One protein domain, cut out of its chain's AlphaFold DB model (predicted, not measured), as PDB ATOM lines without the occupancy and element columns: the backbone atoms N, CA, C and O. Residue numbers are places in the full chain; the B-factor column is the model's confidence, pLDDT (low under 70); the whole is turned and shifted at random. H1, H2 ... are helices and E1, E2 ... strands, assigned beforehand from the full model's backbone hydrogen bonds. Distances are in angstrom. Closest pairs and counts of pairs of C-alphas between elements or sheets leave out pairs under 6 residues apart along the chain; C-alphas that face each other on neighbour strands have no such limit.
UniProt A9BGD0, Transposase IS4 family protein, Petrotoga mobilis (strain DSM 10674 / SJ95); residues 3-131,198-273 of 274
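Overview. This is residues 3 to 131 and 198 to 273 of the 274 residues of the protein "Transposase IS4 family protein" of Petrotoga mobilis (strain DSM 10674 / SJ95) (UniProt A9BGD0). A strongly twisted antiparallel sheet lies between helices, with the long helix H5 running along E4 on one face, H1 on the opposite face, and H4 slanting past E1 and over E3. At one end E3 bends away to pair with E2 near two long loops, residues 9 to 30 and 37 to 52; towards the other end a small parallel strand pair, E5 and E6, sits between H2 and H3, and H6 packs on the later part of H5. The printed part has 205 residues with six named helices and six named strands, in the order E1 E2 E3 E4 H1 E5 H2 E6 H3 H4 H5 H6. The larger sheet is branched at E3, and the class is mixed, helices and strands. The whole is compact, with a radius of gyration of the C-alphas of 18.8 A and spans of 56 by 47 by 34 A.

Arrangement. The branched sheet has E3, residues 53 to 66, with three antiparallel neighbours: E1, residues 3 to 8, on one side, and E2, residues 31 to 36, and E4, residues 69 to 77, on the other side. E3 bends by 94 degrees at residue 57 and its pairing is staggered: residues 53 to 58 pair with E2, 59 to 64 with E1 and 59 to 66 with E4. Within hydrogen-bond range are N 6 and O 61 at 3.1 A for E1 and E3, N 33 and O 56 at 2.8 A for E2 and E3, and N 62 and O 74 at 2.8 A for E3 and E4. E2, E3 and E4 form a meander, each strand the antiparallel neighbour of the one before, with hairpins E2 and E3, and E3 and E4. H5, residues 231 to 254, is on this sheet at a height of 8.2 A, over E3 and E4; its line and that of E4 stand at 4 degrees on the local plane, along the strands. The closest C-alphas of H5 and E4 are those of Asn 242 and Pro 70, 5.7 A apart. H1, residues 83 to 97, is on the opposite face at a height of 8.9 A, over E3 and E4. H4, residues 209 to 223, is on the sheet at a height of 6.4 A, over E3; its closest C-alpha pair with E1 is Ala 220 and Ser 6, 6.6 A. With residues 219 to 223 alone H4 touches H5, opposite ways at a steep tilt of 59 degrees, closest at the C-alphas of Thr 223 and Glu 237, 6.5 A. H6, residues 264 to 271, touches H5, closest at the C-alphas of Pro 264 and Ser 248, 5.4 A; on H5 residues 245 to 252 alone take part. H2, residues 113 to 123, touches H1 at a shallow tilt of 3 degrees, the same way, with the C-alphas of Leu 115 and Lys 83 closest at 7.2 A. E5, residues 103 to 106, and E6, residues 126 to 128, are parallel neighbours, with N 128 and O 104 at 2.7 A; E5, H2 and E6 make a strand-helix-strand unit, two parallel strands with a helix between, its crossover right-handed. The closest C-alphas of E6 and H3, residues 200 to 206, are those of Phe 128 and Tyr 206, 6.4 A apart. Every O i to N i+4 pair is within hydrogen-bond range in H2, H3, H5 and H6, against 8 of 11 in H1 and 10 of 11 in H4.

Along the chain. E1 begins at C-alpha 3, (-35.137, -49.321, 3.182). E3 measures 31.4 A from first to last C-alpha, and E4 24.0 A. H5 measures 34.6 A, from C-alpha 231 at (-34.989, -33.041, 12.467); H1 measures 21.2 A and H4 21.0 A. H6 ends at C-alpha 271, (-50.849, -60.195, 28.059).

Size, cuts and confidence. The C-alphas of His 47 and Gly 256, the two farthest apart, are 58.7 A apart. Residues 132 to 197 are not printed, and C-alphas 131 and 198 are 11.0 A apart across the cut. The links E1 to E2 and E2 to E3 are long. The mean pLDDT of the printed part is 78.0; 45 residues are under 70, among them residues 3 to 28 and 219 to 229.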
ATOM      1  N   THR A   3     -35.084 -50.763   2.968       29.19
ATOM      2  CA  THR A   3     -35.137 -49.321   3.182       29.19
ATOM      3  C   THR A   3     -36.332 -48.748   2.426       29.19
ATOM      4  O   THR A   3     -36.439 -48.910   1.212       29.19
ATOM      5  N   PHE A   4     -37.240 -48.077   3.133       38.94
ATOM      6  CA  PHE A   4     -38.442 -47.434   2.579       38.94
ATOM      7  C   PHE A   4     -38.577 -46.012   3.124       38.94
ATOM      8  O   PHE A   4     -37.942 -45.683   4.125       38.94
ATOM      9  N   ARG A   5     -39.394 -45.181   2.462       32.69
ATOM     10  CA  ARG A   5     -39.695 -43.795   2.852       32.69
ATOM     11  C   ARG A   5     -41.007 -43.719   3.644       32.69
ATOM     12  O   ARG A   5     -42.059 -44.006   3.078       32.69
ATOM     13  N   SER A   6     -40.991 -43.210   4.873       31.94
ATOM     14  CA  SER A   6     -42.211 -42.633   5.473       31.94
ATOM     15  C   SER A   6     -42.258 -41.124   5.225       31.94
ATOM     16  O   SER A   6     -41.231 -40.450   5.327       31.94
ATOM     17  N   PHE A   7     -43.431 -40.605   4.853       38.22
ATOM     18  CA  PHE A   7     -43.666 -39.185   4.592       38.22
ATOM     19  C   PHE A   7     -44.296 -38.539   5.821       38.22
ATOM     20  O   PHE A   7     -45.457 -38.801   6.127       38.22
ATOM     21  N   PHE A   8     -43.560 -37.645   6.470       41.56
ATOM     22  CA  PHE A   8     -44.080 -36.858   7.580       41.56
ATOM     23  C   PHE A   8     -44.732 -35.597   7.038       41.56
ATOM     24  O   PHE A   8     -44.077 -34.575   6.840       41.56
ATOM     25  N   ASN A   9     -46.026 -35.705   6.733       40.94
ATOM     26  CA  ASN A   9     -46.817 -34.601   6.212       40.94
ATOM     27  C   ASN A   9     -47.702 -34.005   7.306       40.94
ATOM     28  O   ASN A   9     -48.587 -34.665   7.843       40.94
ATOM     29  N   ASN A  10     -47.558 -32.701   7.528       38.28
ATOM     30  CA  ASN A  10     -48.580 -31.897   8.190       38.28
ATOM     31  C   ASN A  10     -49.878 -31.940   7.355       38.28
ATOM     32  O   ASN A  10     -49.815 -31.765   6.138       38.28
ATOM     33  N   LYS A  11     -51.061 -32.090   7.968       37.03
ATOM     34  CA  LYS A  11     -52.362 -31.941   7.272       37.03
ATOM     35  C   LYS A  11     -52.472 -30.619   6.494       37.03
ATOM     36  O   LYS A  11     -53.154 -30.571   5.478       37.03
ATOM     37  N   LYS A  12     -51.747 -29.575   6.916       36.00
ATOM     38  CA  LYS A  12     -51.672 -28.283   6.222       36.00
ATOM     39  C   LYS A  12     -50.801 -28.297   4.962       36.00
ATOM     40  O   LYS A  12     -50.979 -27.417   4.145       36.00
ATOM     41  N   SER A  13     -49.928 -29.285   4.737       41.06
ATOM     42  CA  SER A  13     -48.954 -29.319   3.619       41.06
ATOM     43  C   SER A  13     -49.552 -29.520   2.213       41.06
ATOM     44  O   SER A  13     -48.825 -29.537   1.221       41.06
ATOM     45  N   HIS A  14     -50.878 -29.618   2.098       42.75
ATOM     46  CA  HIS A  14     -51.599 -29.663   0.829       42.75
ATOM     47  C   HIS A  14     -52.144 -28.266   0.488       42.75
ATOM     48  O   HIS A  14     -53.290 -27.943   0.781       42.75
ATOM     49  N   GLY A  15     -51.304 -27.417  -0.111       48.28
ATOM     50  CA  GLY A  15     -51.639 -26.021  -0.410       48.28
ATOM     51  C   GLY A  15     -50.604 -25.322  -1.294       48.28
ATOM     52  O   GLY A  15     -49.578 -25.906  -1.649       48.28
ATOM     53  N   LYS A  16     -50.885 -24.071  -1.688       45.03
ATOM     54  CA  LYS A  16     -49.995 -23.198  -2.481       45.03
ATOM     55  C   LYS A  16     -48.801 -22.718  -1.632       45.03
ATOM     56  O   LYS A  16     -48.714 -21.540  -1.321       45.03
ATOM     57  N   PHE A  17     -47.903 -23.615  -1.236       58.19
ATOM     58  CA  PHE A  17     -46.702 -23.252  -0.476       58.19
ATOM     59  C   PHE A  17     -45.622 -22.703  -1.408       58.19
ATOM     60  O   PHE A  17     -45.205 -23.408  -2.329       58.19
ATOM     61  N   LYS A  18     -45.176 -21.461  -1.176       51.91
ATOM     62  CA  LYS A  18     -44.012 -20.879  -1.864       51.91
ATOM     63  C   LYS A  18     -42.765 -20.843  -0.978       51.91
ATOM     64  O   LYS A  18     -41.692 -21.135  -1.495       51.91
ATOM     65  N   TYR A  19     -42.894 -20.560   0.326       56.44
ATOM     66  CA  TYR A  19     -41.745 -20.428   1.236       56.44
ATOM     67  C   TYR A  19     -42.010 -21.024   2.630       56.44
ATOM     68  O   TYR A  19     -43.106 -20.906   3.170       56.44
ATOM     69  N   CYS A  20     -40.989 -21.647   3.236       54.53
ATOM     70  CA  CYS A  20     -41.056 -22.232   4.587       54.53
ATOM     71  C   CYS A  20     -41.330 -21.172   5.676       54.53
ATOM     72  O   CYS A  20     -42.015 -21.432   6.665       54.53
ATOM     73  N   ASN A  21     -40.830 -19.957   5.454       57.47
ATOM     74  CA  ASN A  21     -40.843 -18.842   6.398       57.47
ATOM     75  C   ASN A  21     -42.250 -18.244   6.592       57.47
ATOM     76  O   ASN A  21     -42.469 -17.502   7.539       57.47
ATOM     77  N   GLU A  22     -43.208 -18.563   5.713       57.19
ATOM     78  CA  GLU A  22     -44.595 -18.077   5.806       57.19
ATOM     79  C   GLU A  22     -45.349 -18.645   7.024       57.19
ATOM     80  O   GLU A  22     -46.357 -18.079   7.435       57.19
ATOM     81  N   TYR A  23     -44.880 -19.756   7.607       51.56
ATOM     82  CA  TYR A  23     -45.555 -20.437   8.723       51.56
ATOM     83  C   TYR A  23     -44.658 -20.759   9.923       51.56
ATOM     84  O   TYR A  23     -45.181 -21.111  10.981       51.56
ATOM     85  N   TYR A  24     -43.336 -20.668   9.779       57.81
ATOM     86  CA  TYR A  24     -42.396 -21.058  10.825       57.81
ATOM     87  C   TYR A  24     -41.444 -19.910  11.153       57.81
ATOM     88  O   TYR A  24     -40.695 -19.448  10.298       57.81
ATOM     89  N   ASN A  25     -41.462 -19.494  12.421       55.12
ATOM     90  CA  ASN A  25     -40.635 -18.403  12.949       55.12
ATOM     91  C   ASN A  25     -39.174 -18.814  13.203       55.12
ATOM     92  O   ASN A  25     -38.353 -17.979  13.568       55.12
ATOM     93  N   SER A  26     -38.844 -20.097  13.039       57.97
ATOM     94  CA  SER A  26     -37.495 -20.634  13.214       57.97
ATOM     95  C   SER A  26     -37.057 -21.368  11.948       57.97
ATOM     96  O   SER A  26     -37.901 -22.003  11.306       57.97
ATOM     97  N   PRO A  27     -35.761 -21.316  11.588       60.25
ATOM     98  CA  PRO A  27     -35.243 -22.080  10.464       60.25
ATOM     99  C   PRO A  27     -35.494 -23.573  10.704       60.25
ATOM    100  O   PRO A  27     -35.088 -24.137  11.720       60.25
ATOM    101  N   LEU A  28     -36.223 -24.196   9.781       67.31
ATOM    102  CA  LEU A  28     -36.440 -25.635   9.755       67.31
ATOM    103  C   LEU A  28     -35.415 -26.272   8.818       67.31
ATOM    104  O   LEU A  28     -35.261 -25.825   7.687       67.31
ATOM    105  N   ASP A  29     -34.832 -27.395   9.236       75.94
ATOM    106  CA  ASP A  29     -34.042 -28.274   8.356       75.94
ATOM    107  C   ASP A  29     -34.928 -29.095   7.391       75.94
ATOM    108  O   ASP A  29     -34.459 -30.006   6.705       75.94
ATOM    109  N   ALA A  30     -36.240 -28.836   7.380       75.94
ATOM    110  CA  ALA A  30     -37.193 -29.456   6.473       75.94
ATOM    111  C   ALA A  30     -37.112 -28.800   5.093       75.94
ATOM    112  O   ALA A  30     -36.906 -27.596   4.975       75.94
ATOM    113  N   ASP A  31     -37.356 -29.582   4.047       76.19
ATOM    114  CA  ASP A  31     -37.312 -29.076   2.675       76.19
ATOM    115  C   ASP A  31     -38.436 -29.688   1.830       76.19
ATOM    116  O   ASP A  31     -39.132 -30.609   2.272       76.19
ATOM    117  N   PHE A  32     -38.663 -29.155   0.634       76.62
ATOM    118  CA  PHE A  32     -39.712 -29.601  -0.270       76.62
ATOM    119  C   PHE A  32     -39.333 -30.910  -0.966       76.62
ATOM    120  O   PHE A  32     -38.388 -31.000  -1.746       76.62
ATOM    121  N   GLY A  33     -40.137 -31.941  -0.733       75.75
ATOM    122  CA  GLY A  33     -40.162 -33.156  -1.530       75.75
ATOM    123  C   GLY A  33     -41.274 -33.120  -2.569       75.75
ATOM    124  O   GLY A  33     -42.215 -32.335  -2.486       75.75
ATOM    125  N   VAL A  34     -41.189 -34.025  -3.542       76.31
ATOM    126  CA  VAL A  34     -42.219 -34.244  -4.564       76.31
ATOM    127  C   VAL A  34     -42.639 -35.706  -4.511       76.31
ATOM    128  O   VAL A  34     -41.789 -36.600  -4.467       76.31
ATOM    129  N   LYS A  35     -43.947 -35.965  -4.533       73.44
ATOM    130  CA  LYS A  35     -44.510 -37.314  -4.659       73.44
ATOM    131  C   LYS A  35     -45.517 -37.383  -5.810       73.44
ATOM    132  O   LYS A  35     -46.219 -36.398  -6.052       73.44
ATOM    133  N   PRO A  36     -45.586 -38.509  -6.540       72.00
ATOM    134  CA  PRO A  36     -46.605 -38.700  -7.563       72.00
ATOM    135  C   PRO A  36     -48.001 -38.684  -6.932       72.00
ATOM    136  O   PRO A  36     -48.183 -39.105  -5.786       72.00
ATOM    137  N   VAL A  37     -48.982 -38.181  -7.674       72.94
ATOM    138  CA  VAL A  37     -50.392 -38.226  -7.273       72.94
ATOM    139  C   VAL A  37     -50.951 -39.594  -7.650       72.94
ATOM    140  O   VAL A  37     -50.765 -40.052  -8.773       72.94
ATOM    141  N   SER A  38     -51.610 -40.260  -6.701       67.25
ATOM    142  CA  SER A  38     -52.292 -41.525  -6.978       67.25
ATOM    143  C   SER A  38     -53.553 -41.277  -7.799       67.25
ATOM    144  O   SER A  38     -54.328 -40.381  -7.470       67.25
ATOM    145  N   ASN A  39     -53.828 -42.137  -8.781       66.25
ATOM    146  CA  ASN A  39     -55.084 -42.102  -9.537       66.25
ATOM    147  C   ASN A  39     -56.319 -42.302  -8.642       66.25
ATOM    148  O   ASN A  39     -57.395 -41.828  -8.976       66.25
ATOM    149  N   SER A  40     -56.166 -42.958  -7.486       67.00
ATOM    150  CA  SER A  40     -57.254 -43.139  -6.513       67.00
ATOM    151  C   SER A  40     -57.615 -41.871  -5.729       67.00
ATOM    152  O   SER A  40     -58.677 -41.816  -5.118       67.00
ATOM    153  N   LYS A  41     -56.732 -40.866  -5.709       72.00
ATOM    154  CA  LYS A  41     -56.953 -39.566  -5.060       72.00
ATOM    155  C   LYS A  41     -56.400 -38.465  -5.971       72.00
ATOM    156  O   LYS A  41     -55.313 -37.947  -5.687       72.00
ATOM    157  N   PRO A  42     -57.090 -38.156  -7.085       76.56
ATOM    158  CA  PRO A  42     -56.617 -37.164  -8.036       76.56
ATOM    159  C   PRO A  42     -56.552 -35.786  -7.374       76.56
ATOM    160  O   PRO A  42     -57.376 -35.427  -6.534       76.56
ATOM    161  N   VAL A  43     -55.537 -35.013  -7.747       78.25
ATOM    162  CA  VAL A  43     -55.340 -33.634  -7.296       78.25
ATOM    163  C   VAL A  43     -55.336 -32.768  -8.537       78.25
ATOM    164  O   VAL A  43     -54.599 -33.073  -9.467       78.25
ATOM    165  N   TYR A  44     -56.118 -31.695  -8.548       78.31
ATOM    166  CA  TYR A  44     -56.233 -30.797  -9.695       78.31
ATOM    167  C   TYR A  44     -55.519 -29.467  -9.429       78.31
ATOM    168  O   TYR A  44     -55.331 -29.060  -8.278       78.31
ATOM    169  N   ASP A  45     -55.044 -28.814 -10.486       78.88
ATOM    170  CA  ASP A  45     -54.521 -27.454 -10.418       78.88
ATOM    171  C   ASP A  45     -55.652 -26.407 -10.433       78.88
ATOM    172  O   ASP A  45     -56.838 -26.729 -10.490       78.88
ATOM    173  N   LYS A  46     -55.280 -25.122 -10.374       77.19
ATOM    174  CA  LYS A  46     -56.238 -24.001 -10.379       77.19
ATOM    175  C   LYS A  46     -57.033 -23.860 -11.691       77.19
ATOM    176  O   LYS A  46     -57.961 -23.064 -11.732       77.19
ATOM    177  N   HIS A  47     -56.633 -24.573 -12.741       81.50
ATOM    178  CA  HIS A  47     -57.254 -24.581 -14.063       81.50
ATOM    179  C   HIS A  47     -58.051 -25.872 -14.316       81.50
ATOM    180  O   HIS A  47     -58.541 -26.067 -15.422       81.50
ATOM    181  N   GLY A  48     -58.184 -26.752 -13.315       80.44
ATOM    182  CA  GLY A  48     -58.900 -28.021 -13.448       80.44
ATOM    183  C   GLY A  48     -58.087 -29.142 -14.100       80.44
ATOM    184  O   GLY A  48     -58.638 -30.210 -14.352       80.44
ATOM    185  N   ASN A  49     -56.782 -28.964 -14.338       83.19
ATOM    186  CA  ASN A  49     -55.935 -30.026 -14.886       83.19
ATOM    187  C   ASN A  49     -55.461 -30.965 -13.780       83.19
ATOM    188  O   ASN A  49     -55.006 -30.520 -12.722       83.19
ATOM    189  N   GLN A  50     -55.503 -32.274 -14.029       81.69
ATOM    190  CA  GLN A  50     -55.001 -33.258 -13.074       81.69
ATOM    191  C   GLN A  50     -53.479 -33.137 -12.929       81.69
ATOM    192  O   GLN A  50     -52.717 -33.207 -13.893       81.69
ATOM    193  N   LYS A  51     -53.017 -32.976 -11.692       79.19
ATOM    194  CA  LYS A  51     -51.600 -32.948 -11.346       79.19
ATOM    195  C   LYS A  51     -51.058 -34.370 -11.311       79.19
ATOM    196  O   LYS A  51     -51.601 -35.237 -10.635       79.19
ATOM    197  N   ASN A  52     -49.903 -34.561 -11.940       79.19
ATOM    198  CA  ASN A  52     -49.161 -35.826 -11.891       79.19
ATOM    199  C   ASN A  52     -48.317 -35.967 -10.613       79.19
ATOM    200  O   ASN A  52     -47.904 -37.065 -10.240       79.19
ATOM    201  N   SER A  53     -48.053 -34.855  -9.924       78.31
ATOM    202  CA  SER A  53     -47.255 -34.819  -8.702       78.31
ATOM    203  C   SER A  53     -47.661 -33.676  -7.776       78.31
ATOM    204  O   SER A  53     -48.127 -32.622  -8.219       78.31
ATOM    205  N   ILE A  54     -47.429 -33.871  -6.482       75.44
ATOM    206  CA  ILE A  54     -47.604 -32.863  -5.437       75.44
ATOM    207  C   ILE A  54     -46.310 -32.670  -4.659       75.44
ATOM    208  O   ILE A  54     -45.601 -33.632  -4.358       75.44
ATOM    209  N   SER A  55     -46.032 -31.414  -4.328       72.06
ATOM    210  CA  SER A  55     -44.950 -31.059  -3.418       72.06
ATOM    211  C   SER A  55     -45.441 -31.126  -1.977       72.06
ATOM    212  O   SER A  55     -46.619 -30.890  -1.708       72.06
ATOM    213  N   TYR A  56     -44.549 -31.457  -1.055       72.75
ATOM    214  CA  TYR A  56     -44.803 -31.438   0.380       72.75
ATOM    215  C   TYR A  56     -43.540 -30.961   1.096       72.75
ATOM    216  O   TYR A  56     -42.438 -31.299   0.676       72.75
ATOM    217  N   LEU A  57     -43.693 -30.179   2.157       75.94
ATOM    218  CA  LEU A  57     -42.588 -29.759   3.018       75.94
ATOM    219  C   LEU A  57     -42.494 -30.726   4.198       75.94
ATOM    220  O   LEU A  57     -43.503 -30.955   4.869       75.94
ATOM    221  N   GLY A  58     -41.313 -31.280   4.456       78.81
ATOM    222  CA  GLY A  58     -41.123 -32.125   5.630       78.81
ATOM    223  C   GLY A  58     -39.865 -32.976   5.586       78.81
ATOM    224  O   GLY A  58     -38.869 -32.641   4.939       78.81
ATOM    225  N   TYR A  59     -39.950 -34.108   6.277       79.62
ATOM    226  CA  TYR A  59     -38.876 -35.082   6.394       79.62
ATOM    227  C   TYR A  59     -39.282 -36.426   5.788       79.62
ATOM    228  O   TYR A  59     -40.466 -36.734   5.613       79.62
ATOM    229  N   LYS A  60     -38.276 -37.237   5.477       82.50
ATOM    230  CA  LYS A  60     -38.428 -38.657   5.178       82.50
ATOM    231  C   LYS A  60     -37.695 -39.466   6.221       82.50
ATOM    232  O   LYS A  60     -36.595 -39.107   6.631       82.50
ATOM    233  N   VAL A  61     -38.292 -40.583   6.596       84.44
ATOM    234  CA  VAL A  61     -37.632 -41.575   7.443       84.44
ATOM    235  C   VAL A  61     -37.230 -42.749   6.578       84.44
ATOM    236  O   VAL A  61     -38.061 -43.290   5.849       84.44
ATOM    237  N   HIS A  62     -35.956 -43.105   6.674       87.81
ATOM    238  CA  HIS A  62     -35.339 -44.269   6.063       87.81
ATOM    239  C   HIS A  62     -35.119 -45.296   7.160       87.81
ATOM    240  O   HIS A  62     -34.222 -45.122   7.981       87.81
ATOM    241  N   THR A  63     -35.925 -46.350   7.194       87.44
ATOM    242  CA  THR A  63     -35.764 -47.411   8.194       87.44
ATOM    243  C   THR A  63     -35.206 -48.649   7.549       87.44
ATOM    244  O   THR A  63     -35.704 -49.082   6.516       87.44
ATOM    245  N   LEU A  64     -34.210 -49.217   8.204       89.00
ATOM    246  CA  LEU A  64     -33.680 -50.531   7.971       89.00
ATOM    247  C   LEU A  64     -34.412 -51.553   8.831       89.00
ATOM    248  O   LEU A  64     -34.408 -51.420  10.052       89.00
ATOM    249  N   SER A  65     -34.969 -52.596   8.229       87.00
ATOM    250  CA  SER A  65     -35.605 -53.688   8.973       87.00
ATOM    251  C   SER A  65     -34.999 -55.050   8.667       87.00
ATOM    252  O   SER A  65     -34.472 -55.295   7.574       87.00
ATOM    253  N   PHE A  66     -35.137 -55.968   9.617       83.44
ATOM    254  CA  PHE A  66     -34.961 -57.395   9.398       83.44
ATOM    255  C   PHE A  66     -36.300 -58.087   9.645       83.44
ATOM    256  O   PHE A  66     -36.897 -57.932  10.708       83.44
ATOM    257  N   LEU A  67     -36.804 -58.804   8.633       77.12
ATOM    258  CA  LEU A  67     -38.181 -59.306   8.617       77.12
ATOM    259  C   LEU A  67     -39.171 -58.170   8.942       77.12
ATOM    260  O   LEU A  67     -39.196 -57.166   8.228       77.12
ATOM    261  N   ASN A  68     -39.936 -58.328  10.023       76.62
ATOM    262  CA  ASN A  68     -40.960 -57.394  10.477       76.62
ATOM    263  C   ASN A  68     -40.520 -56.510  11.650       76.62
ATOM    264  O   ASN A  68     -41.359 -55.854  12.265       76.62
ATOM    265  N   VAL A  69     -39.220 -56.466  11.947       83.31
ATOM    266  CA  VAL A  69     -38.669 -55.700  13.068       83.31
ATOM    267  C   VAL A  69     -37.770 -54.583  12.527       83.31
ATOM    268  O   VAL A  69     -36.814 -54.864  11.791       83.31
ATOM    269  N   PRO A  70     -38.061 -53.302  12.823       86.88
ATOM    270  CA  PRO A  70     -37.166 -52.208  12.465       86.88
ATOM    271  C   PRO A  70     -35.904 -52.255  13.334       86.88
ATOM    272  O   PRO A  70     -35.976 -52.533  14.524       86.88
ATOM    273  N   LEU A  71     -34.746 -51.972  12.741       85.88
ATOM    274  CA  LEU A  71     -33.445 -51.968  13.415       85.88
ATOM    275  C   LEU A  71     -32.922 -50.543  13.591       85.88
ATOM    276  O   LEU A  71     -32.695 -50.076  14.703       85.88
ATOM    277  N   PHE A  72     -32.746 -49.828  12.480       87.56
ATOM    278  CA  PHE A  72     -32.172 -48.483  12.471       87.56
ATOM    279  C   PHE A  72     -33.013 -47.569  11.603       87.56
ATOM    280  O   PHE A  72     -33.464 -47.980  10.540       87.56
ATOM    281  N   SER A  73     -33.173 -46.319  12.020       88.88
ATOM    282  CA  SER A  73     -33.820 -45.285  11.219       88.88
ATOM    283  C   SER A  73     -32.885 -44.094  11.055       88.88
ATOM    284  O   SER A  73     -32.127 -43.763  11.965       88.88
ATOM    285  N   VAL A  74     -32.934 -43.450   9.893       89.56
ATOM    286  CA  VAL A  74     -32.276 -42.166   9.632       89.56
ATOM    287  C   VAL A  74     -33.296 -41.216   9.029       89.56
ATOM    288  O   VAL A  74     -34.059 -41.594   8.138       89.56
ATOM    289  N   VAL A  75     -33.304 -39.976   9.509       86.75
ATOM    290  CA  VAL A  75     -34.198 -38.925   9.023       86.75
ATOM    291  C   VAL A  75     -33.464 -38.061   8.003       86.75
ATOM    292  O   VAL A  75     -32.311 -37.673   8.202       86.75
ATOM    293  N   SER A  76     -34.139 -37.733   6.907       88.25
ATOM    294  CA  SER A  76     -33.664 -36.789   5.898       88.25
ATOM    295  C   SER A  76     -34.661 -35.658   5.682       88.25
ATOM    296  O   SER A  76     -35.864 -35.873   5.833       88.25
ATOM    297  N   PRO A  77     -34.217 -34.491   5.192       86.44
ATOM    298  CA  PRO A  77     -35.111 -33.561   4.510       86.44
ATOM    299  C   PRO A  77     -35.795 -34.247   3.319       86.44
ATOM    300  O   PRO A  77     -35.257 -35.195   2.724       86.44
ATOM    301  N   ALA A  78     -36.993 -33.798   2.947       82.81
ATOM    302  CA  ALA A  78     -37.766 -34.460   1.900       82.81
ATOM    303  C   ALA A  78     -37.154 -34.355   0.490       82.81
ATOM    304  O   ALA A  78     -37.366 -35.259  -0.331       82.81
ATOM    305  N   SER A  79     -36.372 -33.306   0.229       83.88
ATOM    306  CA  SER A  79     -35.707 -33.045  -1.054       83.88
ATOM    307  C   SER A  79     -34.540 -33.994  -1.345       83.88
ATOM    308  O   SER A  79     -34.242 -34.275  -2.507       83.88
ATOM    309  N   HIS A  80     -33.898 -34.543  -0.310       87.56
ATOM    310  CA  HIS A  80     -32.690 -35.349  -0.484       87.56
ATOM    311  C   HIS A  80     -32.968 -36.681  -1.205       87.56
ATOM    312  O   HIS A  80     -34.065 -37.225  -1.152       87.56
ATOM    313  N   HIS A  81     -31.977 -37.268  -1.877       85.81
ATOM    314  CA  HIS A  81     -32.142 -38.562  -2.556       85.81
ATOM    315  C   HIS A  81     -32.000 -39.750  -1.590       85.81
ATOM    316  O   HIS A  81     -31.035 -39.804  -0.834       85.81
ATOM    317  N   ASP A  82     -32.901 -40.742  -1.649       86.88
ATOM    318  CA  ASP A  82     -32.903 -41.836  -0.650       86.88
ATOM    319  C   ASP A  82     -31.691 -42.733  -0.726       86.88
ATOM    320  O   ASP A  82     -31.252 -43.235   0.303       86.88
ATOM    321  N   LYS A  83     -31.147 -42.932  -1.932       87.50
ATOM    322  CA  LYS A  83     -29.964 -43.769  -2.123       87.50
ATOM    323  C   LYS A  83     -28.830 -43.381  -1.165       87.50
ATOM    324  O   LYS A  83     -28.149 -44.256  -0.647       87.50
ATOM    325  N   ASN A  84     -28.703 -42.089  -0.848       90.06
ATOM    326  CA  ASN A  84     -27.667 -41.569   0.040       90.06
ATOM    327  C   ASN A  84     -27.847 -42.049   1.491       90.06
ATOM    328  O   ASN A  84     -26.875 -42.117   2.234       90.06
ATOM    329  N   TYR A  85     -29.069 -42.412   1.883       91.50
ATOM    330  CA  TYR A  85     -29.415 -42.868   3.229       91.50
ATOM    331  C   TYR A  85     -29.373 -44.389   3.387       91.50
ATOM    332  O   TYR A  85     -29.411 -44.880   4.513       91.50
ATOM    333  N   ALA A  86     -29.224 -45.153   2.299       91.81
ATOM    334  CA  ALA A  86     -28.980 -46.589   2.404       91.81
ATOM    335  C   ALA A  86     -27.587 -46.891   2.980       91.81
ATOM    336  O   ALA A  86     -27.465 -47.757   3.842       91.81
ATOM    337  N   PHE A  87     -26.556 -46.151   2.561       92.06
ATOM    338  CA  PHE A  87     -25.176 -46.337   3.027       92.06
ATOM    339  C   PHE A  87     -25.001 -46.206   4.548       92.06
ATOM    340  O   PHE A  87     -24.468 -47.141   5.140       92.06
ATOM    341  N   PRO A  88     -25.450 -45.124   5.224       92.38
ATOM    342  CA  PRO A  88     -25.298 -45.018   6.677       92.38
ATOM    343  C   PRO A  88     -26.042 -46.131   7.427       92.38
ATOM    344  O   PRO A  88     -25.519 -46.655   8.406       92.38
ATOM    345  N   LEU A  89     -27.219 -46.552   6.951       91.31
ATOM    346  CA  LEU A  89     -27.962 -47.667   7.548       91.31
ATOM    347  C   LEU A  89     -27.230 -49.006   7.384       91.31
ATOM    348  O   LEU A  89     -27.131 -49.775   8.338       91.31
ATOM    349  N   LEU A  90     -26.714 -49.283   6.184       91.19
ATOM    350  CA  LEU A  90     -25.949 -50.493   5.888       91.19
ATOM    351  C   LEU A  90     -24.626 -50.539   6.658       91.19
ATOM    352  O   LEU A  90     -24.290 -51.588   7.199       91.19
ATOM    353  N   ASN A  91     -23.908 -49.416   6.752       90.94
ATOM    354  CA  ASN A  91     -22.692 -49.306   7.562       90.94
ATOM    355  C   ASN A  91     -22.991 -49.591   9.032       90.94
ATOM    356  O   ASN A  91     -22.352 -50.459   9.614       90.94
ATOM    357  N   LYS A  92     -24.029 -48.961   9.596       90.31
ATOM    358  CA  LYS A  92     -24.431 -49.190  10.989       90.31
ATOM    359  C   LYS A  92     -24.796 -50.652  11.255       90.31
ATOM    360  O   LYS A  92     -24.401 -51.215  12.269       90.31
ATOM    361  N   ALA A  93     -25.509 -51.294  10.331       88.19
ATOM    362  CA  ALA A  93     -25.831 -52.713  10.442       88.19
ATOM    363  C   ALA A  93     -24.599 -53.613  10.324       88.19
ATOM    364  O   ALA A  93     -24.483 -54.593  11.052       88.19
ATOM    365  N   LYS A  94     -23.660 -53.280   9.442       86.62
ATOM    366  CA  LYS A  94     -22.401 -54.010   9.323       86.62
ATOM    367  C   LYS A  94     -21.553 -53.882  10.590       86.62
ATOM    368  O   LYS A  94     -21.031 -54.887  11.055       86.62
ATOM    369  N   GLU A  95     -21.431 -52.678  11.135       88.88
ATOM    370  CA  GLU A  95     -20.635 -52.396  12.334       88.88
ATOM    371  C   GLU A  95     -21.213 -53.067  13.580       88.88
ATOM    372  O   GLU A  95     -20.473 -53.682  14.338       88.88
ATOM    373  N   LEU A  96     -22.532 -52.984  13.778       90.38
ATOM    374  CA  LEU A  96     -23.168 -53.463  15.008       90.38
ATOM    375  C   LEU A  96     -23.579 -54.935  14.962       90.38
ATOM    376  O   LEU A  96     -23.629 -55.580  16.003       90.38
ATOM    377  N   LEU A  97     -23.917 -55.464  13.784       86.88
ATOM    378  CA  LEU A  97     -24.511 -56.800  13.643       86.88
ATOM    379  C   LEU A  97     -23.650 -57.760  12.810       86.88
ATOM    380  O   LEU A  97     -24.029 -58.917  12.648       86.88
ATOM    381  N   ASN A  98     -22.521 -57.298  12.253       85.94
ATOM    382  CA  ASN A  98     -21.610 -58.079  11.403       85.94
ATOM    383  C   ASN A  98     -22.325 -58.881  10.291       85.94
ATOM    384  O   ASN A  98     -21.951 -60.007   9.963       85.94
ATOM    385  N   LEU A  99     -23.389 -58.310   9.715       81.06
ATOM    386  CA  LEU A  99     -24.226 -59.003   8.734       81.06
ATOM    387  C   LEU A  99     -23.494 -59.202   7.402       81.06
ATOM    388  O   LEU A  99     -22.983 -58.245   6.813       81.06
ATOM    389  N   ARG A 100     -23.528 -60.436   6.890       86.31
ATOM    390  CA  ARG A 100     -23.054 -60.819   5.551       86.31
ATOM    391  C   ARG A 100     -24.017 -61.810   4.894       86.31
ATOM    392  O   ARG A 100     -24.845 -62.404   5.581       86.31
ATOM    393  N   GLY A 101     -23.929 -61.974   3.573       88.25
ATOM    394  CA  GLY A 101     -24.661 -63.028   2.856       88.25
ATOM    395  C   GLY A 101     -26.187 -62.875   2.837       88.25
ATOM    396  O   GLY A 101     -26.901 -63.876   2.794       88.25
ATOM    397  N   PHE A 102     -26.723 -61.651   2.894       88.62
ATOM    398  CA  PHE A 102     -28.167 -61.416   2.957       88.62
ATOM    399  C   PHE A 102     -28.764 -60.899   1.642       88.62
ATOM    400  O   PHE A 102     -28.095 -60.353   0.765       88.62
ATOM    401  N   ASN A 103     -30.090 -61.020   1.538       91.62
ATOM    402  CA  ASN A 103     -30.865 -60.359   0.495       91.62
ATOM    403  C   ASN A 103     -31.256 -58.954   0.974       91.62
ATOM    404  O   ASN A 103     -32.068 -58.780   1.898       91.62
ATOM    405  N   PHE A 104     -30.658 -57.940   0.354       92.44
ATOM    406  CA  PHE A 104     -31.028 -56.542   0.535       92.44
ATOM    407  C   PHE A 104     -32.154 -56.214  -0.437       92.44
ATOM    408  O   PHE A 104     -31.982 -56.357  -1.636       92.44
ATOM    409  N   LEU A 105     -33.316 -55.805   0.043       91.94
ATOM    410  CA  LEU A 105     -34.445 -55.419  -0.798       91.94
ATOM    411  C   LEU A 105     -34.615 -53.903  -0.645       91.94
ATOM    412  O   LEU A 105     -34.444 -53.397   0.450       91.94
ATOM    413  N   ALA A 106     -34.966 -53.150  -1.679       90.56
ATOM    414  CA  ALA A 106     -35.315 -51.734  -1.498       90.56
ATOM    415  C   ALA A 106     -36.222 -51.251  -2.627       90.56
ATOM    416  O   ALA A 106     -36.327 -51.904  -3.666       90.56
ATOM    417  N   ASP A 107     -36.859 -50.095  -2.440       88.62
ATOM    418  CA  ASP A 107     -37.667 -49.480  -3.493       88.62
ATOM    419  C   ASP A 107     -36.835 -49.025  -4.691       88.62
ATOM    420  O   ASP A 107     -35.652 -48.705  -4.582       88.62
ATOM    421  N   ALA A 108     -37.518 -48.803  -5.817       89.06
ATOM    422  CA  ALA A 108     -36.937 -48.237  -7.034       89.06
ATOM    423  C   ALA A 108     -36.233 -46.881  -6.834       89.06
ATOM    424  O   ALA A 108     -35.446 -46.449  -7.673       89.06
ATOM    425  N   ALA A 109     -36.539 -46.169  -5.748       87.50
ATOM    426  CA  ALA A 109     -35.909 -44.896  -5.425       87.50
ATOM    427  C   ALA A 109     -34.464 -45.049  -4.894       87.50
ATOM    428  O   ALA A 109     -33.697 -44.087  -4.940       87.50
ATOM    429  N   TYR A 110     -34.080 -46.265  -4.486       91.25
ATOM    430  CA  TYR A 110     -32.715 -46.667  -4.133       91.25
ATOM    431  C   TYR A 110     -31.946 -47.279  -5.319       91.25
ATOM    432  O   TYR A 110     -30.839 -47.774  -5.143       91.25
ATOM    433  N   ASP A 111     -32.507 -47.273  -6.534       91.62
ATOM    434  CA  ASP A 111     -31.847 -47.812  -7.729       91.62
ATOM    435  C   ASP A 111     -30.606 -46.987  -8.117       91.62
ATOM    436  O   ASP A 111     -30.717 -45.964  -8.802       91.62
ATOM    437  N   SER A 112     -29.416 -47.427  -7.696       89.50
ATOM    438  CA  SER A 112     -28.150 -46.773  -8.037       89.50
ATOM    439  C   SER A 112     -26.963 -47.741  -8.025       89.50
ATOM    440  O   SER A 112     -26.820 -48.507  -7.082       89.50
ATOM    441  N   SER A 113     -26.111 -47.729  -9.065       89.62
ATOM    442  CA  SER A 113     -25.016 -48.714  -9.217       89.62
ATOM    443  C   SER A 113     -24.061 -48.759  -8.017       89.62
ATOM    444  O   SER A 113     -23.686 -49.842  -7.589       89.62
ATOM    445  N   ASP A 114     -23.745 -47.605  -7.424       90.00
ATOM    446  CA  ASP A 114     -22.940 -47.479  -6.199       90.00
ATOM    447  C   ASP A 114     -23.504 -48.290  -5.016       90.00
ATOM    448  O   ASP A 114     -22.743 -48.881  -4.251       90.00
ATOM    449  N   LEU A 115     -24.829 -48.365  -4.873       91.94
ATOM    450  CA  LEU A 115     -25.475 -49.127  -3.808       91.94
ATOM    451  C   LEU A 115     -25.422 -50.639  -4.059       91.94
ATOM    452  O   LEU A 115     -25.181 -51.391  -3.117       91.94
ATOM    453  N   TYR A 116     -25.623 -51.095  -5.303       93.56
ATOM    454  CA  TYR A 116     -25.485 -52.526  -5.628       93.56
ATOM    455  C   TYR A 116     -24.063 -52.999  -5.344       93.56
ATOM    456  O   TYR A 116     -23.877 -54.032  -4.703       93.56
ATOM    457  N   ASP A 117     -23.076 -52.211  -5.763       93.00
ATOM    458  CA  ASP A 117     -21.670 -52.536  -5.574       93.00
ATOM    459  C   ASP A 117     -21.286 -52.505  -4.100       93.00
ATOM    460  O   ASP A 117     -20.599 -53.406  -3.628       93.00
ATOM    461  N   PHE A 118     -21.791 -51.535  -3.335       92.44
ATOM    462  CA  PHE A 118     -21.605 -51.525  -1.891       92.44
ATOM    463  C   PHE A 118     -22.169 -52.800  -1.245       92.44
ATOM    464  O   PHE A 118     -21.462 -53.464  -0.489       92.44
ATOM    465  N   VAL A 119     -23.416 -53.171  -1.549       93.31
ATOM    466  CA  VAL A 119     -24.066 -54.358  -0.964       93.31
ATOM    467  C   VAL A 119     -23.306 -55.637  -1.323       93.31
ATOM    468  O   VAL A 119     -23.113 -56.506  -0.466       93.31
ATOM    469  N   HIS A 120     -22.830 -55.749  -2.558       93.88
ATOM    470  CA  HIS A 120     -22.089 -56.922  -2.992       93.88
ATOM    471  C   HIS A 120     -20.684 -56.970  -2.388       93.88
ATOM    472  O   HIS A 120     -20.338 -57.919  -1.690       93.88
ATOM    473  N   LEU A 121     -19.891 -55.917  -2.575       92.94
ATOM    474  CA  LEU A 121     -18.474 -55.904  -2.211       92.94
ATOM    475  C   LEU A 121     -18.230 -55.747  -0.709       92.94
ATOM    476  O   LEU A 121     -17.212 -56.213  -0.203       92.94
ATOM    477  N   LYS A 122     -19.106 -55.046   0.025       91.38
ATOM    478  CA  LYS A 122     -18.892 -54.760   1.459       91.38
ATOM    479  C   LYS A 122     -19.616 -55.709   2.398       91.38
ATOM    480  O   LYS A 122     -19.209 -55.770   3.561       91.38
ATOM    481  N   SER A 123     -20.653 -56.395   1.923       87.62
ATOM    482  CA  SER A 123     -21.483 -57.301   2.728       87.62
ATOM    483  C   SER A 123     -21.680 -58.684   2.106       87.62
ATOM    484  O   SER A 123     -22.480 -59.456   2.632       87.62
ATOM    485  N   GLU A 124     -20.998 -59.012   1.000       91.06
ATOM    486  CA  GLU A 124     -21.120 -60.315   0.313       91.06
ATOM    487  C   GLU A 124     -22.596 -60.668   0.045       91.06
ATOM    488  O   GLU A 124     -23.047 -61.798   0.206       91.06
ATOM    489  N   SER A 125     -23.394 -59.644  -0.255       92.25
ATOM    490  CA  SER A 125     -24.853 -59.695  -0.241       92.25
ATOM    491  C   SER A 125     -25.416 -59.368  -1.618       92.25
ATOM    492  O   SER A 125     -24.723 -58.847  -2.493       92.25
ATOM    493  N   THR A 126     -26.696 -59.661  -1.833       92.88
ATOM    494  CA  THR A 126     -27.354 -59.395  -3.121       92.88
ATOM    495  C   THR A 126     -28.450 -58.352  -2.959       92.88
ATOM    496  O   THR A 126     -29.341 -58.494  -2.121       92.88
ATOM    497  N   ALA A 127     -28.397 -57.304  -3.782       93.56
ATOM    498  CA  ALA A 127     -29.403 -56.249  -3.817       93.56
ATOM    499  C   ALA A 127     -30.537 -56.578  -4.804       93.56
ATOM    500  O   ALA A 127     -30.320 -56.708  -6.003       93.56
ATOM    501  N   PHE A 128     -31.763 -56.651  -4.299       93.56
ATOM    502  CA  PHE A 128     -33.025 -56.857  -5.003       93.56
ATOM    503  C   PHE A 128     -33.806 -55.542  -5.046       93.56
ATOM    504  O   PHE A 128     -34.720 -55.306  -4.252       93.56
ATOM    505  N   ILE A 129     -33.421 -54.670  -5.976       92.75
ATOM    506  CA  ILE A 129     -34.014 -53.340  -6.147       92.75
ATOM    507  C   ILE A 129     -34.584 -53.245  -7.575       92.75
ATOM    508  O   ILE A 129     -33.890 -53.570  -8.551       92.75
ATOM    509  N   PRO A 130     -35.856 -52.847  -7.754       91.88
ATOM    510  CA  PRO A 130     -36.428 -52.664  -9.079       91.88
ATOM    511  C   PRO A 130     -35.822 -51.428  -9.750       91.88
ATOM    512  O   PRO A 130     -35.438 -50.464  -9.094       91.88
ATOM    513  N   LEU A 131     -35.776 -51.424 -11.083       90.62
ATOM    514  CA  LEU A 131     -35.299 -50.257 -11.822       90.62
ATOM    515  C   LEU A 131     -36.235 -49.065 -11.618       90.62
ATOM    516  O   LEU A 131     -37.460 -49.196 -11.745       90.62
ATOM    517  N   ASP A 198     -36.620 -59.815 -14.265       90.00
ATOM    518  CA  ASP A 198     -37.765 -60.542 -14.816       90.00
ATOM    519  C   ASP A 198     -37.799 -62.006 -14.372       90.00
ATOM    520  O   ASP A 198     -38.851 -62.653 -14.456       90.00
ATOM    521  N   SER A 199     -36.686 -62.497 -13.817       93.94
ATOM    522  CA  SER A 199     -36.563 -63.846 -13.272       93.94
ATOM    523  C   SER A 199     -37.579 -64.133 -12.157       93.94
ATOM    524  O   SER A 199     -37.932 -63.276 -11.337       93.94
ATOM    525  N   SER A 200     -38.023 -65.390 -12.089       93.81
ATOM    526  CA  SER A 200     -38.887 -65.889 -11.011       93.81
ATOM    527  C   SER A 200     -38.221 -65.752  -9.637       93.81
ATOM    528  O   SER A 200     -38.895 -65.411  -8.664       93.81
ATOM    529  N   SER A 201     -36.898 -65.936  -9.566       91.50
ATOM    530  CA  SER A 201     -36.101 -65.763  -8.346       91.50
ATOM    531  C   SER A 201     -36.186 -64.334  -7.803       91.50
ATOM    532  O   SER A 201     -36.562 -64.139  -6.643       91.50
ATOM    533  N   PHE A 202     -35.954 -63.324  -8.654       93.75
ATOM    534  CA  PHE A 202     -36.082 -61.922  -8.252       93.75
ATOM    535  C   PHE A 202     -37.491 -61.618  -7.743       93.75
ATOM    536  O   PHE A 202     -37.650 -61.083  -6.646       93.75
ATOM    537  N   LYS A 203     -38.523 -62.011  -8.499       93.69
ATOM    538  CA  LYS A 203     -39.929 -61.775  -8.131       93.69
ATOM    539  C   LYS A 203     -40.288 -62.434  -6.796       93.69
ATOM    540  O   LYS A 203     -40.945 -61.803  -5.969       93.69
ATOM    541  N   LYS A 204     -39.822 -63.663  -6.552       92.88
ATOM    542  CA  LYS A 204     -40.049 -64.404  -5.299       92.88
ATOM    543  C   LYS A 204     -39.422 -63.699  -4.100       92.88
ATOM    544  O   LYS A 204     -40.085 -63.547  -3.076       92.88
ATOM    545  N   VAL A 205     -38.166 -63.262  -4.214       91.25
ATOM    546  CA  VAL A 205     -37.486 -62.534  -3.133       91.25
ATOM    547  C   VAL A 205     -38.151 -61.178  -2.920       91.25
ATOM    548  O   VAL A 205     -38.551 -60.873  -1.801       91.25
ATOM    549  N   TYR A 206     -38.358 -60.405  -3.985       90.38
ATOM    550  CA  TYR A 206     -38.900 -59.050  -3.902       90.38
ATOM    551  C   TYR A 206     -40.341 -59.000  -3.367       90.38
ATOM    552  O   TYR A 206     -40.701 -58.051  -2.671       90.38
ATOM    553  N   LYS A 207     -41.157 -60.044  -3.589       89.81
ATOM    554  CA  LYS A 207     -42.512 -60.161  -3.011       89.81
ATOM    555  C   LYS A 207     -42.511 -60.093  -1.478       89.81
ATOM    556  O   LYS A 207     -43.489 -59.628  -0.907       89.81
ATOM    557  N   LYS A 208     -41.410 -60.465  -0.812       86.44
ATOM    558  CA  LYS A 208     -41.276 -60.376   0.653       86.44
ATOM    559  C   LYS A 208     -41.300 -58.939   1.188       86.44
ATOM    560  O   LYS A 208     -41.417 -58.762   2.393       86.44
ATOM    561  N   ARG A 209     -41.222 -57.909   0.335       83.56
ATOM    562  CA  ARG A 209     -41.310 -56.501   0.760       83.56
ATOM    563  C   ARG A 209     -42.645 -56.129   1.412       83.56
ATOM    564  O   ARG A 209     -42.664 -55.221   2.230       83.56
ATOM    565  N   THR A 210     -43.738 -56.824   1.091       79.50
ATOM    566  CA  THR A 210     -45.077 -56.531   1.643       79.50
ATOM    567  C   THR A 210     -45.125 -56.685   3.162       79.50
ATOM    568  O   THR A 210     -45.784 -55.915   3.855       79.50
ATOM    569  N   LEU A 211     -44.363 -57.645   3.688       74.00
ATOM    570  CA  LEU A 211     -44.149 -57.841   5.119       74.00
ATOM    571  C   LEU A 211     -43.597 -56.563   5.771       74.00
ATOM    572  O   LEU A 211     -44.047 -56.135   6.829       74.00
ATOM    573  N   ILE A 212     -42.703 -55.886   5.061       71.62
ATOM    574  CA  ILE A 212     -42.014 -54.690   5.525       71.62
ATOM    575  C   ILE A 212     -42.890 -53.445   5.365       71.62
ATOM    576  O   ILE A 212     -42.939 -52.612   6.269       71.62
ATOM    577  N   GLU A 213     -43.642 -53.343   4.267       73.06
ATOM    578  CA  GLU A 213     -44.668 -52.307   4.072       73.06
ATOM    579  C   GLU A 213     -45.646 -52.257   5.263       73.06
ATOM    580  O   GLU A 213     -46.027 -51.170   5.697       73.06
ATOM    581  N   SER A 214     -45.947 -53.406   5.885       73.44
ATOM    582  CA  SER A 214     -46.784 -53.466   7.093       73.44
ATOM    583  C   SER A 214     -46.163 -52.797   8.333       73.44
ATOM    584  O   SER A 214     -46.893 -52.223   9.143       73.44
ATOM    585  N   ILE A 215     -44.832 -52.835   8.491       72.38
ATOM    586  CA  ILE A 215     -44.124 -52.126   9.573       72.38
ATOM    587  C   ILE A 215     -44.271 -50.622   9.365       72.38
ATOM    588  O   ILE A 215     -44.500 -49.881  10.314       72.38
ATOM    589  N   PHE A 216     -44.157 -50.162   8.119       66.88
ATOM    590  CA  PHE A 216     -44.209 -48.739   7.804       66.88
ATOM    591  C   PHE A 216     -45.575 -48.130   8.043       66.88
ATOM    592  O   PHE A 216     -45.634 -47.018   8.556       66.88
ATOM    593  N   SER A 217     -46.657 -48.847   7.739       70.12
ATOM    594  CA  SER A 217     -47.998 -48.404   8.127       70.12
ATOM    595  C   SER A 217     -48.084 -48.173   9.639       70.12
ATOM    596  O   SER A 217     -48.577 -47.139  10.068       70.12
ATOM    597  N   LYS A 218     -47.502 -49.070  10.445       71.19
ATOM    598  CA  LYS A 218     -47.483 -48.950  11.913       71.19
ATOM    599  C   LYS A 218     -46.597 -47.805  12.396       71.19
ATOM    600  O   LYS A 218     -47.019 -47.034  13.248       71.19
ATOM    601  N   LEU A 219     -45.386 -47.681  11.849       69.31
ATOM    602  CA  LEU A 219     -44.485 -46.573  12.165       69.31
ATOM    603  C   LEU A 219     -45.138 -45.238  11.810       69.31
ATOM    604  O   LEU A 219     -45.101 -44.324  12.622       69.31
ATOM    605  N   ALA A 220     -45.779 -45.132  10.644       66.88
ATOM    606  CA  ALA A 220     -46.521 -43.938  10.253       66.88
ATOM    607  C   ALA A 220     -47.651 -43.632  11.248       66.88
ATOM    608  O   ALA A 220     -47.764 -42.494  11.691       66.88
ATOM    609  N   ASP A 221     -48.427 -44.634  11.671       68.00
ATOM    610  CA  ASP A 221     -49.480 -44.448  12.678       68.00
ATOM    611  C   ASP A 221     -48.929 -43.935  14.021       68.00
ATOM    612  O   ASP A 221     -49.519 -43.033  14.613       68.00
ATOM    613  N   MET A 222     -47.788 -44.461  14.488       66.50
ATOM    614  CA  MET A 222     -47.163 -44.077  15.768       66.50
ATOM    615  C   MET A 222     -46.552 -42.674  15.755       66.50
ATOM    616  O   MET A 222     -46.478 -42.018  16.789       66.50
ATOM    617  N   THR A 223     -46.100 -42.221  14.591       62.78
ATOM    618  CA  THR A 223     -45.280 -41.012  14.449       62.78
ATOM    619  C   THR A 223     -46.066 -39.822  13.870       62.78
ATOM    620  O   THR A 223     -45.549 -38.715  13.756       62.78
ATOM    621  N   ASN A 224     -47.358 -40.001  13.568       58.53
ATOM    622  CA  ASN A 224     -48.273 -38.940  13.119       58.53
ATOM    623  C   ASN A 224     -48.662 -37.921  14.217       58.53
ATOM    624  O   ASN A 224     -49.506 -37.053  13.975       58.53
ATOM    625  N   SER A 225     -48.098 -38.023  15.423       53.53
ATOM    626  CA  SER A 225     -48.433 -37.170  16.570       53.53
ATOM    627  C   SER A 225     -47.742 -35.800  16.548       53.53
ATOM    628  O   SER A 225     -48.243 -34.870  17.186       53.53
ATOM    629  N   THR A 226     -46.641 -35.618  15.808       53.97
ATOM    630  CA  THR A 226     -45.902 -34.348  15.805       53.97
ATOM    631  C   THR A 226     -46.343 -33.361  14.732       53.97
ATOM    632  O   THR A 226     -46.144 -33.523  13.527       53.97
ATOM    633  N   SER A 227     -46.838 -32.212  15.190       52.91
ATOM    634  CA  SER A 227     -46.867 -30.974  14.416       52.91
ATOM    635  C   SER A 227     -45.440 -30.421  14.259       52.91
ATOM    636  O   SER A 227     -45.024 -29.563  15.023       52.91
ATOM    637  N   LEU A 228     -44.677 -30.951  13.293       55.94
ATOM    638  CA  LEU A 228     -43.353 -30.481  12.824       55.94
ATOM    639  C   LEU A 228     -42.481 -29.761  13.878       55.94
ATOM    640  O   LEU A 228     -42.501 -28.536  14.003       55.94
ATOM    641  N   ARG A 229     -41.638 -30.541  14.560       63.91
ATOM    642  CA  ARG A 229     -40.444 -30.070  15.281       63.91
ATOM    643  C   ARG A 229     -39.199 -30.391  14.429       63.91
ATOM    644  O   ARG A 229     -39.297 -31.131  13.452       63.91
ATOM    645  N   CYS A 230     -38.054 -29.779  14.732       74.88
ATOM    646  CA  CYS A 230     -36.781 -29.948  14.009       74.88
ATOM    647  C   CYS A 230     -36.389 -31.427  13.771       74.88
ATOM    648  O   CYS A 230     -36.907 -32.327  14.432       74.88
ATOM    649  N   LYS A 231     -35.442 -31.687  12.854       81.44
ATOM    650  CA  LYS A 231     -34.989 -33.041  12.467       81.44
ATOM    651  C   LYS A 231     -34.745 -33.968  13.666       81.44
ATOM    652  O   LYS A 231     -35.192 -35.111  13.652       81.44
ATOM    653  N   ASN A 232     -34.107 -33.452  14.718       83.19
ATOM    654  CA  ASN A 232     -33.783 -34.205  15.931       83.19
ATOM    655  C   ASN A 232     -35.029 -34.731  16.656       83.19
ATOM    656  O   ASN A 232     -35.010 -35.837  17.184       83.19
ATOM    657  N   ALA A 233     -36.128 -33.973  16.669       80.38
ATOM    658  CA  ALA A 233     -37.367 -34.431  17.288       80.38
ATOM    659  C   ALA A 233     -37.959 -35.625  16.525       80.38
ATOM    660  O   ALA A 233     -38.339 -36.617  17.141       80.38
ATOM    661  N   VAL A 234     -37.959 -35.566  15.188       79.38
ATOM    662  CA  VAL A 234     -38.407 -36.681  14.338       79.38
ATOM    663  C   VAL A 234     -37.510 -37.907  14.534       79.38
ATOM    664  O   VAL A 234     -38.003 -39.031  14.599       79.38
ATOM    665  N   GLU A 235     -36.196 -37.708  14.673       85.00
ATOM    666  CA  GLU A 235     -35.252 -38.792  14.976       85.00
ATOM    667  C   GLU A 235     -35.561 -39.462  16.319       85.00
ATOM    668  O   GLU A 235     -35.593 -40.691  16.386       85.00
ATOM    669  N   VAL A 236     -35.838 -38.682  17.369       85.69
ATOM    670  CA  VAL A 236     -36.213 -39.210  18.691       85.69
ATOM    671  C   VAL A 236     -37.487 -40.050  18.608       85.69
ATOM    672  O   VAL A 236     -37.498 -41.174  19.105       85.69
ATOM    673  N   GLU A 237     -38.530 -39.573  17.933       82.19
ATOM    674  CA  GLU A 237     -39.779 -40.334  17.775       82.19
ATOM    675  C   GLU A 237     -39.590 -41.631  16.992       82.19
ATOM    676  O   GLU A 237     -40.133 -42.675  17.364       82.19
ATOM    677  N   CYS A 238     -38.778 -41.592  15.935       83.50
ATOM    678  CA  CYS A 238     -38.423 -42.788  15.179       83.50
ATOM    679  C   CYS A 238     -37.672 -43.796  16.050       83.50
ATOM    680  O   CYS A 238     -37.949 -44.991  15.981       83.50
ATOM    681  N   ASN A 239     -36.738 -43.327  16.878       87.44
ATOM    682  CA  ASN A 239     -35.971 -44.189  17.772       87.44
ATOM    683  C   ASN A 239     -36.862 -44.815  18.850       87.44
ATOM    684  O   ASN A 239     -36.768 -46.019  19.077       87.44
ATOM    685  N   LEU A 240     -37.767 -44.042  19.459       86.94
ATOM    686  CA  LEU A 240     -38.739 -44.556  20.429       86.94
ATOM    687  C   LEU A 240     -39.680 -45.589  19.796       86.94
ATOM    688  O   LEU A 240     -39.905 -46.652  20.372       86.94
ATOM    689  N   SER A 241     -40.171 -45.320  18.586       84.81
ATOM    690  CA  SER A 241     -41.039 -46.250  17.851       84.81
ATOM    691  C   SER A 241     -40.308 -47.547  17.492       84.81
ATOM    692  O   SER A 241     -40.863 -48.636  17.635       84.81
ATOM    693  N   ASN A 242     -39.041 -47.450  17.070       86.81
ATOM    694  CA  ASN A 242     -38.203 -48.620  16.815       86.81
ATOM    695  C   ASN A 242     -37.982 -49.434  18.096       86.81
ATOM    696  O   ASN A 242     -38.159 -50.648  18.065       86.81
ATOM    697  N   LEU A 243     -37.639 -48.783  19.213       89.50
ATOM    698  CA  LEU A 243     -37.446 -49.446  20.506       89.50
ATOM    699  C   LEU A 243     -38.707 -50.179  20.960       89.50
ATOM    700  O   LEU A 243     -38.623 -51.340  21.346       89.50
ATOM    701  N   TYR A 244     -39.873 -49.542  20.851       87.94
ATOM    702  CA  TYR A 244     -41.154 -50.170  21.167       87.94
ATOM    703  C   TYR A 244     -41.404 -51.427  20.322       87.94
ATOM    704  O   TYR A 244     -41.770 -52.476  20.856       87.94
ATOM    705  N   LEU A 245     -41.173 -51.350  19.008       86.88
ATOM    706  CA  LEU A 245     -41.368 -52.484  18.101       86.88
ATOM    707  C   LEU A 245     -40.367 -53.617  18.355       86.88
ATOM    708  O   LEU A 245     -40.760 -54.780  18.331       86.88
ATOM    709  N   ILE A 246     -39.104 -53.294  18.640       89.44
ATOM    710  CA  ILE A 246     -38.080 -54.282  19.008       89.44
ATOM    711  C   ILE A 246     -38.442 -54.960  20.332       89.44
ATOM    712  O   ILE A 246     -38.417 -56.185  20.405       89.44
ATOM    713  N   ALA A 247     -38.814 -54.192  21.358       90.00
ATOM    714  CA  ALA A 247     -39.202 -54.734  22.660       90.00
ATOM    715  C   ALA A 247     -40.436 -55.640  22.551       90.00
ATOM    716  O   ALA A 247     -40.472 -56.717  23.140       90.00
ATOM    717  N   SER A 248     -41.414 -55.246  21.735       88.19
ATOM    718  CA  SER A 248     -42.602 -56.061  21.467       88.19
ATOM    719  C   SER A 248     -42.251 -57.364  20.749       88.19
ATOM    720  O   SER A 248     -42.769 -58.419  21.104       88.19
ATOM    721  N   ALA A 249     -41.349 -57.314  19.765       88.56
ATOM    722  CA  ALA A 249     -40.865 -58.509  19.083       88.56
ATOM    723  C   ALA A 249     -40.103 -59.435  20.045       88.56
ATOM    724  O   ALA A 249     -40.316 -60.643  20.043       88.56
ATOM    725  N   PHE A 250     -39.259 -58.870  20.909       90.19
ATOM    726  CA  PHE A 250     -38.548 -59.630  21.933       90.19
ATOM    727  C   PHE A 250     -39.512 -60.333  22.899       90.19
ATOM    728  O   PHE A 250     -39.344 -61.521  23.170       90.19
ATOM    729  N   LEU A 251     -40.560 -59.636  23.351       90.62
ATOM    730  CA  LEU A 251     -41.607 -60.225  24.182       90.62
ATOM    731  C   LEU A 251     -42.303 -61.390  23.462       90.62
ATOM    732  O   LEU A 251     -42.402 -62.475  24.029       90.62
ATOM    733  N   ALA A 252     -42.705 -61.204  22.203       89.56
ATOM    734  CA  ALA A 252     -43.345 -62.261  21.416       89.56
ATOM    735  C   ALA A 252     -42.480 -63.519  21.325       89.56
ATOM    736  O   ALA A 252     -42.962 -64.625  21.565       89.56
ATOM    737  N   HIS A 253     -41.189 -63.335  21.048       90.12
ATOM    738  CA  HIS A 253     -40.232 -64.430  20.999       90.12
ATOM    739  C   HIS A 253     -40.109 -65.139  22.353       90.12
ATOM    740  O   HIS A 253     -40.168 -66.364  22.419       90.12
ATOM    741  N   SER A 254     -40.018 -64.378  23.450       91.25
ATOM    742  CA  SER A 254     -39.936 -64.942  24.804       91.25
ATOM    743  C   SER A 254     -41.181 -65.742  25.208       91.25
ATOM    744  O   SER A 254     -41.083 -66.671  26.003       91.25
ATOM    745  N   MET A 255     -42.338 -65.425  24.618       91.19
ATOM    746  CA  MET A 255     -43.599 -66.149  24.798       91.19
ATOM    747  C   MET A 255     -43.756 -67.341  23.834       91.19
ATOM    748  O   MET A 255     -44.791 -68.003  23.848       91.19
ATOM    749  N   GLY A 256     -42.778 -67.606  22.958       89.75
ATOM    750  CA  GLY A 256     -42.874 -68.630  21.910       89.75
ATOM    751  C   GLY A 256     -43.851 -68.279  20.779       89.75
ATOM    752  O   GLY A 256     -44.274 -69.158  20.030       89.75
ATOM    753  N   ARG A 257     -44.225 -67.001  20.649       87.69
ATOM    754  CA  ARG A 257     -45.195 -66.470  19.679       87.69
ATOM    755  C   ARG A 257     -44.497 -65.688  18.572       87.69
ATOM    756  O   ARG A 257     -44.741 -64.497  18.363       87.69
ATOM    757  N   ASP A 258     -43.627 -66.368  17.828       85.06
ATOM    758  CA  ASP A 258     -42.899 -65.765  16.703       85.06
ATOM    759  C   ASP A 258     -43.834 -65.290  15.568       85.06
ATOM    760  O   ASP A 258     -43.489 -64.404  14.778       85.06
ATOM    761  N   ASP A 259     -45.060 -65.817  15.508       83.44
ATOM    762  CA  ASP A 259     -46.132 -65.326  14.636       83.44
ATOM    763  C   ASP A 259     -46.536 -63.874  14.953       83.44
ATOM    764  O   ASP A 259     -47.029 -63.154  14.077       83.44
ATOM    765  N   LEU A 260     -46.263 -63.408  16.176       83.56
ATOM    766  CA  LEU A 260     -46.609 -62.080  16.671       83.56
ATOM    767  C   LEU A 260     -45.435 -61.094  16.721       83.56
ATOM    768  O   LEU A 260     -45.644 -59.965  17.162       83.56
ATOM    769  N   LEU A 261     -44.242 -61.420  16.200       80.94
ATOM    770  CA  LEU A 261     -43.082 -60.496  16.190       80.94
ATOM    771  C   LEU A 261     -43.404 -59.115  15.595       80.94
ATOM    772  O   LEU A 261     -42.768 -58.113  15.908       80.94
ATOM    773  N   ALA A 262     -44.394 -59.066  14.708       72.00
ATOM    774  CA  ALA A 262     -44.845 -57.857  14.039       72.00
ATOM    775  C   ALA A 262     -46.087 -57.216  14.678       72.00
ATOM    776  O   ALA A 262     -46.550 -56.193  14.171       72.00
ATOM    777  N   SER A 263     -46.689 -57.815  15.704       76.50
ATOM    778  CA  SER A 263     -48.080 -57.576  16.113       76.50
ATOM    779  C   SER A 263     -48.185 -57.100  17.566       76.50
ATOM    780  O   SER A 263     -48.854 -57.741  18.376       76.50
ATOM    781  N   PRO A 264     -47.589 -55.938  17.908       72.75
ATOM    782  CA  PRO A 264     -47.531 -55.449  19.285       72.75
ATOM    783  C   PRO A 264     -48.919 -55.232  19.905       72.75
ATOM    784  O   PRO A 264     -49.114 -55.501  21.080       72.75
ATOM    785  N   LYS A 265     -49.918 -54.815  19.110       73.25
ATOM    786  CA  LYS A 265     -51.303 -54.670  19.590       73.25
ATOM    787  C   LYS A 265     -51.892 -56.005  20.044       73.25
ATOM    788  O   LYS A 265     -52.490 -56.066  21.106       73.25
ATOM    789  N   THR A 266     -51.715 -57.061  19.249       74.88
ATOM    790  CA  THR A 266     -52.204 -58.407  19.580       74.88
ATOM    791  C   THR A 266     -51.519 -58.939  20.835       74.88
ATOM    792  O   THR A 266     -52.202 -59.433  21.722       74.88
ATOM    793  N   LEU A 267     -50.202 -58.732  20.950       73.69
ATOM    794  CA  LEU A 267     -49.434 -59.048  22.159       73.69
ATOM    795  C   LEU A 267     -49.995 -58.360  23.404       73.69
ATOM    796  O   LEU A 267     -50.216 -59.026  24.405       73.69
ATOM    797  N   MET A 268     -50.282 -57.055  23.331       70.88
ATOM    798  CA  MET A 268     -50.845 -56.314  24.465       70.88
ATOM    799  C   MET A 268     -52.174 -56.905  24.950       70.88
ATOM    800  O   MET A 268     -52.384 -56.998  26.156       70.88
ATOM    801  N   TYR A 269     -53.056 -57.320  24.033       72.00
ATOM    802  CA  TYR A 269     -54.323 -57.956  24.404       72.00
ATOM    803  C   TYR A 269     -54.123 -59.341  25.020       72.00
ATOM    804  O   TYR A 269     -54.792 -59.649  25.995       72.00
ATOM    805  N   GLU A 270     -53.200 -60.155  24.507       69.00
ATOM    806  CA  GLU A 270     -52.928 -61.483  25.074       69.00
ATOM    807  C   GLU A 270     -52.303 -61.402  26.473       69.00
ATOM    808  O   GLU A 270     -52.662 -62.183  27.348       69.00
ATOM    809  N   THR A 271     -51.437 -60.416  26.726       64.19
ATOM    810  CA  THR A 271     -50.849 -60.195  28.059       64.19
ATOM    811  C   THR A 271     -51.804 -59.546  29.060       64.19
ATOM    812  O   THR A 271     -51.572 -59.637  30.259       64.19
ATOM    813  N   ALA A 272     -52.862 -58.872  28.594       61.75
ATOM    814  CA  ALA A 272     -53.848 -58.211  29.454       61.75
ATOM    815  C   ALA A 272     -54.928 -59.167  29.996       61.75
ATOM    816  O   ALA A 272     -55.764 -58.748  30.792       61.75
ATOM    817  N   VAL A 273     -54.932 -60.425  29.542       53.75
ATOM    818  CA  VAL A 273     -55.869 -61.477  29.978       53.75
ATOM    819  C   VAL A 273     -55.231 -62.394  31.043       53.75
ATOM    820  O   VAL A 273     -55.836 -63.383  31.447       53.75
TER     821      VAL A 273